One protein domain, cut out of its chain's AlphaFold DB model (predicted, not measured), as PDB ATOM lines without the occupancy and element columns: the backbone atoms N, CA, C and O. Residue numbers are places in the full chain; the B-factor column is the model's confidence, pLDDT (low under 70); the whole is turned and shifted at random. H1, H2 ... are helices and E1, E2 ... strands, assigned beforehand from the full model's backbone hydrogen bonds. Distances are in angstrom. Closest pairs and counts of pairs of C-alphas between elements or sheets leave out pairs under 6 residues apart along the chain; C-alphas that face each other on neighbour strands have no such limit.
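What this domain is: This is residues 2 to 62 and 430 to 444 of the 444 residues of an uncharacterized protein of Oscillatoria nigro-viridis PCC 7112 (UniProt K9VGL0). A twisted sheet of four strands has helix H1 lying across one face at its E1 and E2 end, while beyond E3 a thin arm holds the short helix H2 and ends in residues 56 to 62, which stick out. The printed part has 76 residues, with two named helices and four named strands in the order H1 E1 E2 E3 H2 E4; the sheet runs E1 - E2 - E3 - E4, all antiparallel. The class is mixed, with 34 residues, under half, in named elements. The whole is only just loose, close to compact, with a radius of gyration of the C-alphas of 13.9 A, and flat, spanning 40 by 39 by 19 A.

How they stand to each other: Start at residues 6 to 7, a short antiparallel pairing with residues 439 to 440 of E4, residues 438 to 442. Next, H1, residues 12 to 20, is on the sheet at a height of 9.1 A, over E1, residues 23 to 26, and only just over E2, residues 29 to 32, with 3 C-alphas falling on it. It runs across the strands, at 78 degrees to E1 on the local plane; their closest C-alphas, of Gly 17 and Met 23, are 4.8 A apart. E1, E2 and E3, residues 42 to 48, form a meander, each strand the antiparallel neighbour of the one before, in two hairpins. Look for N 24 and O 31 at 2.8 A between E1 and E2, N 30 and O 44 at 2.8 A between E2 and E3, and N 47 and O 439 at 2.9 A between E3 and E4. H2, residues 52 to 56, is not on the sheet. In H1 and H2 every O i to N i+4 pair is within hydrogen-bond range.

Where its parts are: Find C-alpha 12 at (-36.231, -34.620, 2.425), where H1 begins its 11.9 A. E3 runs 17.5 A, and E4 runs 13.4 A to C-alpha 442 at (-28.151, -25.397, -7.068).

The domain as a whole: Residues 63 to 429 are cut out, with 30.2 A between C-alphas 62 and 430. Of the links printed whole, none is long. Mean pLDDT of the printed part is 71.5; look for values under 70 at residues 2 to 5, 49 to 62, 432, 436 to 437 and 444.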
ATOM      1  N   LEU A   2     -17.833 -22.051  -2.476       43.75
ATOM      2  CA  LEU A   2     -18.415 -23.005  -1.514       43.75
ATOM      3  C   LEU A   2     -19.676 -23.667  -2.083       43.75
ATOM      4  O   LEU A   2     -20.790 -23.226  -1.843       43.75
ATOM      5  N   ILE A   3     -19.405 -24.698  -2.885       52.00
ATOM      6  CA  ILE A   3     -20.161 -25.940  -3.068       52.00
ATOM      7  C   ILE A   3     -21.358 -26.041  -2.104       52.00
ATOM      8  O   ILE A   3     -21.198 -26.421  -0.948       52.00
ATOM      9  N   ASP A   4     -22.556 -25.742  -2.608       62.50
ATOM     10  CA  ASP A   4     -23.834 -26.161  -2.012       62.50
ATOM     11  C   ASP A   4     -24.267 -27.496  -2.645       62.50
ATOM     12  O   ASP A   4     -25.389 -27.669  -3.119       62.50
ATOM     13  N   ALA A   5     -23.313 -28.426  -2.771       67.38
ATOM     14  CA  ALA A   5     -23.591 -29.776  -3.231       67.38
ATOM     15  C   ALA A   5     -23.986 -30.613  -2.018       67.38
ATOM     16  O   ALA A   5     -23.151 -30.963  -1.183       67.38
ATOM     17  N   THR A   6     -25.268 -30.945  -1.923       77.56
ATOM     18  CA  THR A   6     -25.786 -31.790  -0.843       77.56
ATOM     19  C   THR A   6     -26.077 -33.179  -1.392       77.56
ATOM     20  O   THR A   6     -26.536 -33.322  -2.519       77.56
ATOM     21  N   LEU A   7     -25.822 -34.229  -0.616       75.44
ATOM     22  CA  LEU A   7     -26.205 -35.584  -1.013       75.44
ATOM     23  C   LEU A   7     -27.739 -35.664  -1.141       75.44
ATOM     24  O   LEU A   7     -28.443 -35.251  -0.221       75.44
ATOM     25  N   LEU A   8     -28.265 -36.212  -2.242       74.06
ATOM     26  CA  LEU A   8     -29.707 -36.243  -2.538       74.06
ATOM     27  C   LEU A   8     -30.529 -36.830  -1.379       74.06
ATOM     28  O   LEU A   8     -31.552 -36.267  -0.998       74.06
ATOM     29  N   VAL A   9     -30.044 -37.915  -0.766       70.75
ATOM     30  CA  VAL A   9     -30.727 -38.589   0.358       70.75
ATOM     31  C   VAL A   9     -30.832 -37.725   1.621       70.75
ATOM     32  O   VAL A   9     -31.613 -38.034   2.514       70.75
ATOM     33  N   LYS A  10     -30.057 -36.638   1.707       78.50
ATOM     34  CA  LYS A  10     -30.091 -35.675   2.814       78.50
ATOM     35  C   LYS A  10     -31.053 -34.507   2.544       78.50
ATOM     36  O   LYS A  10     -31.136 -33.610   3.374       78.50
ATOM     37  N   ASN A  11     -31.787 -34.511   1.425       80.44
ATOM     38  CA  ASN A  11     -32.773 -33.483   1.094       80.44
ATOM     39  C   ASN A  11     -34.214 -34.052   1.118       80.44
ATOM     40  O   ASN A  11     -34.703 -34.546   0.099       80.44
ATOM     41  N   PRO A  12     -34.913 -34.002   2.270       79.94
ATOM     42  CA  PRO A  12     -36.231 -34.620   2.425       79.94
ATOM     43  C   PRO A  12     -37.322 -33.951   1.580       79.94
ATOM     44  O   PRO A  12     -38.280 -34.622   1.207       79.94
ATOM     45  N   GLU A  13     -37.188 -32.663   1.257       86.75
ATOM     46  CA  GLU A  13     -38.149 -31.948   0.409       86.75
ATOM     47  C   GLU A  13     -38.144 -32.497  -1.015       86.75
ATOM     48  O   GLU A  13     -39.200 -32.808  -1.560       86.75
ATOM     49  N   ILE A  14     -36.953 -32.686  -1.589       82.06
ATOM     50  CA  ILE A  14     -36.804 -33.261  -2.927       82.06
ATOM     51  C   ILE A  14     -37.266 -34.718  -2.947       82.06
ATOM     52  O   ILE A  14     -37.971 -35.119  -3.867       82.06
ATOM     53  N   ILE A  15     -36.910 -35.511  -1.931       77.25
ATOM     54  CA  ILE A  15     -37.363 -36.908  -1.838       77.25
ATOM     55  C   ILE A  15     -38.888 -36.964  -1.773       77.25
ATOM     56  O   ILE A  15     -39.501 -37.735  -2.505       77.25
ATOM     57  N   LYS A  16     -39.508 -36.125  -0.935       77.94
ATOM     58  CA  LYS A  16     -40.965 -36.046  -0.837       77.94
ATOM     59  C   LYS A  16     -41.589 -35.647  -2.174       77.94
ATOM     60  O   LYS A  16     -42.516 -36.322  -2.600       77.94
ATOM     61  N   GLY A  17     -41.039 -34.633  -2.843       79.00
ATOM     62  CA  GLY A  17     -41.522 -34.173  -4.144       79.00
ATOM     63  C   GLY A  17     -41.425 -35.234  -5.244       79.00
ATOM     64  O   GLY A  17     -42.304 -35.333  -6.093       79.00
ATOM     65  N   LEU A  18     -40.375 -36.059  -5.225       79.44
ATOM     66  CA  LEU A  18     -40.237 -37.194  -6.142       79.44
ATOM     67  C   LEU A  18     -41.225 -38.323  -5.814       79.44
ATOM     68  O   LEU A  18     -41.740 -38.964  -6.724       79.44
ATOM     69  N   LEU A  19     -41.490 -38.576  -4.529       73.00
ATOM     70  CA  LEU A  19     -42.415 -39.624  -4.084       73.00
ATOM     71  C   LEU A  19     -43.887 -39.263  -4.318       73.00
ATOM     72  O   LEU A  19     -44.685 -40.146  -4.622       73.00
ATOM     73  N   ASP A  20     -44.256 -37.993  -4.146       79.25
ATOM     74  CA  ASP A  20     -45.628 -37.513  -4.347       79.25
ATOM     75  C   ASP A  20     -45.929 -37.093  -5.796       79.25
ATOM     76  O   ASP A  20     -47.076 -36.791  -6.125       79.25
ATOM     77  N   GLY A  21     -44.914 -37.111  -6.667       79.19
ATOM     78  CA  GLY A  21     -45.027 -36.787  -8.087       79.19
ATOM     79  C   GLY A  21     -45.110 -35.289  -8.394       79.19
ATOM     80  O   GLY A  21     -45.296 -34.922  -9.553       79.19
ATOM     81  N   SER A  22     -44.964 -34.401  -7.402       84.12
ATOM     82  CA  SER A  22     -44.884 -32.952  -7.647       84.12
ATOM     83  C   SER A  22     -43.568 -32.547  -8.320       84.12
ATOM     84  O   SER A  22     -43.529 -31.570  -9.072       84.12
ATOM     85  N   MET A  23     -42.501 -33.319  -8.116       85.75
ATOM     86  CA  MET A  23     -41.229 -33.215  -8.824       85.75
ATOM     87  C   MET A  23     -40.949 -34.496  -9.605       85.75
ATOM     88  O   MET A  23     -41.337 -35.590  -9.210       85.75
ATOM     89  N   GLN A  24     -40.205 -34.362 -10.696       82.62
ATOM     90  CA  GLN A  24     -39.787 -35.483 -11.527       82.62
ATOM     91  C   GLN A  24     -38.319 -35.355 -11.925       82.62
ATOM     92  O   GLN A  24     -37.792 -34.253 -12.122       82.62
ATOM     93  N   ARG A  25     -37.658 -36.503 -12.082       81.75
ATOM     94  CA  ARG A  25     -36.312 -36.572 -12.652       81.75
ATOM     95  C   ARG A  25     -36.408 -36.542 -14.172       81.75
ATOM     96  O   ARG A  25     -37.093 -37.371 -14.764       81.75
ATOM     97  N   TYR A  26     -35.669 -35.642 -14.800       80.81
ATOM     98  CA  TYR A  26     -35.551 -35.557 -16.249       80.81
ATOM     99  C   TYR A  26     -34.074 -35.489 -16.624       80.81
ATOM    100  O   TYR A  26     -33.406 -34.496 -16.341       80.81
ATOM    101  N   GLY A  27     -33.540 -36.573 -17.191       76.00
ATOM    102  CA  GLY A  27     -32.103 -36.698 -17.421       76.00
ATOM    103  C   GLY A  27     -31.311 -36.411 -16.143       76.00
ATOM    104  O   GLY A  27     -31.577 -36.984 -15.089       76.00
ATOM    105  N   SER A  28     -30.362 -35.486 -16.216       77.00
ATOM    106  CA  SER A  28     -29.517 -35.096 -15.084       77.00
ATOM    107  C   SER A  28     -30.062 -33.917 -14.266       77.00
ATOM    108  O   SER A  28     -29.297 -33.266 -13.555       77.00
ATOM    109  N   VAL A  29     -31.360 -33.615 -14.340       83.44
ATOM    110  CA  VAL A  29     -32.000 -32.561 -13.536       83.44
ATOM    111  C   VAL A  29     -33.253 -33.066 -12.826       83.44
ATOM    112  O   VAL A  29     -33.902 -34.025 -13.244       83.44
ATOM    113  N   ILE A  30     -33.606 -32.396 -11.735       85.94
ATOM    114  CA  ILE A  30     -34.914 -32.501 -11.090       85.94
ATOM    115  C   ILE A  30     -35.701 -31.264 -11.490       85.94
ATOM    116  O   ILE A  30     -35.212 -30.146 -11.324       85.94
ATOM    117  N   ARG A  31     -36.915 -31.458 -12.001       88.06
ATOM    118  CA  ARG A  31     -37.827 -30.385 -12.408       88.06
ATOM    119  C   ARG A  31     -39.194 -30.563 -11.763       88.06
ATOM    120  O   ARG A  31     -39.581 -31.680 -11.425       88.06
ATOM    121  N   TRP A  32     -39.944 -29.479 -11.634       88.44
ATOM    122  CA  TRP A  32     -41.356 -29.562 -11.268       88.44
ATOM    123  C   TRP A  32     -42.143 -30.340 -12.331       88.44
ATOM    124  O   TRP A  32     -41.922 -30.170 -13.537       88.44
ATOM    125  N   ALA A  33     -43.052 -31.210 -11.892       84.31
ATOM    126  CA  ALA A  33     -43.865 -32.023 -12.786       84.31
ATOM    127  C   ALA A  33     -44.831 -31.166 -13.618       84.31
ATOM    128  O   ALA A  33     -45.247 -30.073 -13.210       84.31
ATOM    129  N   ALA A  34     -45.186 -31.662 -14.804       79.38
ATOM    130  CA  ALA A  34     -46.196 -31.023 -15.641       79.38
ATOM    131  C   ALA A  34     -47.539 -30.961 -14.888       79.38
ATOM    132  O   ALA A  34     -47.914 -31.909 -14.204       79.38
ATOM    133  N   GLY A  35     -48.251 -29.835 -14.984       76.75
ATOM    134  CA  GLY A  35     -49.506 -29.611 -14.248       76.75
ATOM    135  C   GLY A  35     -49.347 -28.982 -12.856       76.75
ATOM    136  O   GLY A  35     -50.349 -28.674 -12.215       76.75
ATOM    137  N   THR A  36     -48.118 -28.727 -12.400       84.12
ATOM    138  CA  THR A  36     -47.850 -27.880 -11.223       84.12
ATOM    139  C   THR A  36     -47.695 -26.405 -11.622       84.12
ATOM    140  O   THR A  36     -47.441 -26.095 -12.785       84.12
ATOM    141  N   VAL A  37     -47.803 -25.482 -10.654       84.69
ATOM    142  CA  VAL A  37     -47.666 -24.023 -10.883       84.69
ATOM    143  C   VAL A  37     -46.332 -23.662 -11.551       84.69
ATOM    144  O   VAL A  37     -46.281 -22.757 -12.378       84.69
ATOM    145  N   ASN A  38     -45.270 -24.404 -11.234       88.12
ATOM    146  CA  ASN A  38     -43.917 -24.186 -11.748       88.12
ATOM    147  C   ASN A  38     -43.503 -25.246 -12.783       88.12
ATOM    148  O   ASN A  38     -42.310 -25.473 -12.978       88.12
ATOM    149  N   GLY A  39     -44.468 -25.932 -13.408       86.75
ATOM    150  CA  GLY A  39     -44.221 -27.107 -14.243       86.75
ATOM    151  C   GLY A  39     -43.104 -26.907 -15.271       86.75
ATOM    152  O   GLY A  39     -43.086 -25.929 -16.014       86.75
ATOM    153  N   GLY A  40     -42.154 -27.842 -15.294       83.38
ATOM    154  CA  GLY A  40     -40.995 -27.815 -16.190       83.38
ATOM    155  C   GLY A  40     -39.790 -27.014 -15.683       83.38
ATOM    156  O   GLY A  40     -38.693 -27.230 -16.192       83.38
ATOM    157  N   GLN A  41     -39.937 -26.154 -14.669       89.62
ATOM    158  CA  GLN A  41     -38.802 -25.411 -14.108       89.62
ATOM    159  C   GLN A  41     -37.836 -26.342 -13.361       89.62
ATOM    160  O   GLN A  41     -38.263 -27.214 -12.596       89.62
ATOM    161  N   ILE A  42     -36.531 -26.137 -13.566       89.12
ATOM    162  CA  ILE A  42     -35.464 -26.906 -12.913       89.12
ATOM    163  C   ILE A  42     -35.375 -26.510 -11.439       89.12
ATOM    164  O   ILE A  42     -35.189 -25.346 -11.099       89.12
ATOM    165  N   VAL A  43     -35.466 -27.510 -10.567       88.75
ATOM    166  CA  VAL A  43     -35.321 -27.379  -9.116       88.75
ATOM    167  C   VAL A  43     -33.860 -27.557  -8.713       88.75
ATOM    168  O   VAL A  43     -33.332 -26.758  -7.944       88.75
ATOM    169  N   ARG A  44     -33.192 -28.602  -9.216       87.81
ATOM    170  CA  ARG A  44     -31.778 -28.913  -8.932       87.81
ATOM    171  C   ARG A  44     -31.144 -29.665 -10.096       87.81
ATOM    172  O   ARG A  44     -31.834 -30.398 -10.804       87.81
ATOM    173  N   HIS A  45     -29.826 -29.554 -10.239       84.06
ATOM    174  CA  HIS A  45     -29.062 -30.458 -11.106       84.06
ATOM    175  C   HIS A  45     -28.568 -31.658 -10.303       84.06
ATOM    176  O   HIS A  45     -28.355 -31.561  -9.096       84.06
ATOM    177  N   LEU A  46     -28.375 -32.782 -10.981       80.69
ATOM    178  CA  LEU A  46     -27.815 -33.999 -10.418       80.69
ATOM    179  C   LEU A  46     -26.375 -34.157 -10.889       80.69
ATOM    180  O   LEU A  46     -26.093 -34.252 -12.086       80.69
ATOM    181  N   ALA A  47     -25.474 -34.226  -9.924       73.62
ATOM    182  CA  ALA A  47     -24.083 -34.573 -10.125       73.62
ATOM    183  C   ALA A  47     -23.755 -35.851  -9.365       73.62
ATOM    184  O   ALA A  47     -24.441 -36.244  -8.427       73.62
ATOM    185  N   GLU A  48     -22.686 -36.505  -9.772       70.00
ATOM    186  CA  GLU A  48     -22.212 -37.723  -9.141       70.00
ATOM    187  C   GLU A  48     -20.764 -37.579  -8.738       70.00
ATOM    188  O   GLU A  48     -20.003 -36.820  -9.336       70.00
ATOM    189  N   THR A  49     -20.387 -38.343  -7.725       64.69
ATOM    190  CA  THR A  49     -18.991 -38.441  -7.327       64.69
ATOM    191  C   THR A  49     -18.180 -39.225  -8.353       64.69
ATOM    192  O   THR A  49     -18.646 -40.281  -8.812       64.69
ATOM    193  N   PRO A  50     -16.932 -38.810  -8.630       57.31
ATOM    194  CA  PRO A  50     -15.978 -39.632  -9.365       57.31
ATOM    195  C   PRO A  50     -15.918 -41.067  -8.809       57.31
ATOM    196  O   PRO A  50     -15.877 -41.283  -7.599       57.31
ATOM    197  N   GLY A  51     -15.951 -42.074  -9.686       50.94
ATOM    198  CA  GLY A  51     -15.861 -43.488  -9.293       50.94
ATOM    199  C   GLY A  51     -17.163 -44.149  -8.810       50.94
ATOM    200  O   GLY A  51     -17.154 -45.344  -8.513       50.94
ATOM    201  N   LEU A  52     -18.301 -43.443  -8.772       56.06
ATOM    202  CA  LEU A  52     -19.602 -44.097  -8.563       56.06
ATOM    203  C   LEU A  52     -19.912 -45.066  -9.716       56.06
ATOM    204  O   LEU A  52     -20.287 -46.211  -9.483       56.06
ATOM    205  N   THR A  53     -19.650 -44.647 -10.955       49.34
ATOM    206  CA  THR A  53     -19.830 -45.481 -12.150       49.34
ATOM    207  C   THR A  53     -19.021 -46.773 -12.110       49.34
ATOM    208  O   THR A  53     -19.565 -47.834 -12.402       49.34
ATOM    209  N   SER A  54     -17.742 -46.722 -11.726       46.91
ATOM    210  CA  SER A  54     -16.895 -47.921 -11.679       46.91
ATOM    211  C   SER A  54     -17.377 -48.922 -10.626       46.91
ATOM    212  O   SER A  54     -17.271 -50.126 -10.837       46.91
ATOM    213  N   LYS A  55     -17.983 -48.440  -9.533       48.94
ATOM    214  CA  LYS A  55     -18.647 -49.277  -8.524       48.94
ATOM    215  C   LYS A  55     -19.983 -49.853  -9.001       48.94
ATOM    216  O   LYS A  55     -20.367 -50.919  -8.543       48.94
ATOM    217  N   LEU A  56     -20.687 -49.177  -9.907       42.72
ATOM    218  CA  LEU A  56     -21.917 -49.700 -10.515       42.72
ATOM    219  C   LEU A  56     -21.631 -50.702 -11.641       42.72
ATOM    220  O   LEU A  56     -22.393 -51.644 -11.819       42.72
ATOM    221  N   MET A  57     -20.512 -50.554 -12.353       40.97
ATOM    222  CA  MET A  57     -20.053 -51.505 -13.378       40.97
ATOM    223  C   MET A  57     -19.699 -52.891 -12.818       40.97
ATOM    224  O   MET A  57     -19.669 -53.860 -13.570       40.97
ATOM    225  N   THR A  58     -19.403 -52.996 -11.519       37.16
ATOM    226  CA  THR A  58     -19.110 -54.272 -10.845       37.16
ATOM    227  C   THR A  58     -20.352 -54.940 -10.255       37.16
ATOM    228  O   THR A  58     -20.266 -56.085  -9.807       37.16
ATOM    229  N   VAL A  59     -21.509 -54.265 -10.274       34.31
ATOM    230  CA  VAL A  59     -22.793 -54.882  -9.933       34.31
ATOM    231  C   VAL A  59     -23.198 -55.779 -11.109       34.31
ATOM    232  O   VAL A  59     -23.257 -55.293 -12.240       34.31
ATOM    233  N   PRO A  60     -23.445 -57.084 -10.891       29.92
ATOM    234  CA  PRO A  60     -23.764 -58.004 -11.973       29.92
ATOM    235  C   PRO A  60     -25.038 -57.554 -12.696       29.92
ATOM    236  O   PRO A  60     -26.134 -57.574 -12.137       29.92
ATOM    237  N   PHE A  61     -24.875 -57.148 -13.952       34.50
ATOM    238  CA  PHE A  61     -25.968 -56.865 -14.871       34.50
ATOM    239  C   PHE A  61     -26.359 -58.184 -15.548       34.50
ATOM    240  O   PHE A  61     -25.496 -58.843 -16.124       34.50
ATOM    241  N   SER A  62     -27.631 -58.587 -15.483       26.44
ATOM    242  CA  SER A  62     -28.142 -59.665 -16.342       26.44
ATOM    243  C   SER A  62     -28.652 -59.051 -17.645       26.44
ATOM    244  O   SER A  62     -29.647 -58.325 -17.606       26.44
ATOM    245  N   PRO A 430     -18.918 -32.371  -7.142       75.50
ATOM    246  CA  PRO A 430     -18.323 -33.073  -6.010       75.50
ATOM    247  C   PRO A 430     -16.885 -33.511  -6.323       75.50
ATOM    248  O   PRO A 430     -16.621 -34.124  -7.359       75.50
ATOM    249  N   GLY A 431     -15.953 -33.204  -5.418       70.38
ATOM    250  CA  GLY A 431     -14.548 -33.593  -5.551       70.38
ATOM    251  C   GLY A 431     -14.316 -35.105  -5.377       70.38
ATOM    252  O   GLY A 431     -15.197 -35.814  -4.887       70.38
ATOM    253  N   PRO A 432     -13.122 -35.617  -5.719       67.06
ATOM    254  CA  PRO A 432     -12.799 -37.045  -5.621       67.06
ATOM    255  C   PRO A 432     -12.853 -37.601  -4.186       67.06
ATOM    256  O   PRO A 432     -13.127 -38.783  -4.009       67.06
ATOM    257  N   ASP A 433     -12.661 -36.749  -3.173       70.88
ATOM    258  CA  ASP A 433     -12.681 -37.132  -1.753       70.88
ATOM    259  C   ASP A 433     -14.091 -37.121  -1.126       70.88
ATOM    260  O   ASP A 433     -14.251 -37.371   0.071       70.88
ATOM    261  N   THR A 434     -15.131 -36.797  -1.903       74.94
ATOM    262  CA  THR A 434     -16.513 -36.731  -1.399       74.94
ATOM    263  C   THR A 434     -17.144 -38.119  -1.241       74.94
ATOM    264  O   THR A 434     -16.808 -39.070  -1.948       74.94
ATOM    265  N   GLU A 435     -18.075 -38.253  -0.287       71.25
ATOM    266  CA  GLU A 435     -18.785 -39.515  -0.030       71.25
ATOM    267  C   GLU A 435     -19.499 -39.991  -1.308       71.25
ATOM    268  O   GLU A 435     -20.259 -39.202  -1.873       71.25
ATOM    269  N   PRO A 436     -19.319 -41.251  -1.755       68.38
ATOM    270  CA  PRO A 436     -19.921 -41.728  -2.992       68.38
ATOM    271  C   PRO A 436     -21.442 -41.573  -3.016       68.38
ATOM    272  O   PRO A 436     -22.134 -42.060  -2.122       68.38
ATOM    273  N   GLY A 437     -21.971 -40.963  -4.074       65.62
ATOM    274  CA  GLY A 437     -23.414 -40.844  -4.256       65.62
ATOM    275  C   GLY A 437     -23.838 -39.788  -5.267       65.62
ATOM    276  O   GLY A 437     -23.023 -39.248  -6.016       65.62
ATOM    277  N   ILE A 438     -25.146 -39.524  -5.286       72.50
ATOM    278  CA  ILE A 438     -25.774 -38.511  -6.137       72.50
ATOM    279  C   ILE A 438     -25.944 -37.234  -5.320       72.50
ATOM    280  O   ILE A 438     -26.564 -37.245  -4.255       72.50
ATOM    281  N   TYR A 439     -25.407 -36.140  -5.837       77.00
ATOM    282  CA  TYR A 439     -25.430 -34.821  -5.234       77.00
ATOM    283  C   TYR A 439     -26.383 -33.912  -5.999       77.00
ATOM    284  O   TYR A 439     -26.438 -33.934  -7.229       77.00
ATOM    285  N   ILE A 440     -27.119 -33.096  -5.255       82.94
ATOM    286  CA  ILE A 440     -27.916 -32.004  -5.796       82.94
ATOM    287  C   ILE A 440     -27.053 -30.752  -5.876       82.94
ATOM    288  O   ILE A 440     -26.441 -30.359  -4.888       82.94
ATOM    289  N   LEU A 441     -27.021 -30.130  -7.048       82.25
ATOM    290  CA  LEU A 441     -26.411 -28.823  -7.260       82.25
ATOM    291  C   LEU A 441     -27.504 -27.752  -7.348       82.25
ATOM    292  O   LEU A 441     -28.618 -28.061  -7.799       82.25
ATOM    293  N   PRO A 442     -27.207 -26.503  -6.951       75.00
ATOM    294  CA  PRO A 442     -28.151 -25.397  -7.068       75.00
ATOM    295  C   PRO A 442     -28.653 -25.234  -8.508       75.00
ATOM    296  O   PRO A 442     -27.928 -25.506  -9.462       75.00
ATOM    297  N   SER A 443     -29.903 -24.792  -8.657       77.00
ATOM    298  CA  SER A 443     -30.426 -24.332  -9.945       77.00
ATOM    299  C   SER A 443     -29.845 -22.956 -10.300       77.00
ATOM    300  O   SER A 443     -29.339 -22.240  -9.424       77.00
ATOM    301  N   THR A 444     -29.905 -22.612 -11.590       63.78
ATOM    302  CA  THR A 444     -29.675 -21.253 -12.115       63.78
ATOM    303  C   THR A 444     -30.550 -20.223 -11.429       63.78
ATOM    304  O   THR A 444     -31.744 -20.538 -11.212       63.78
TER     305      THR A 444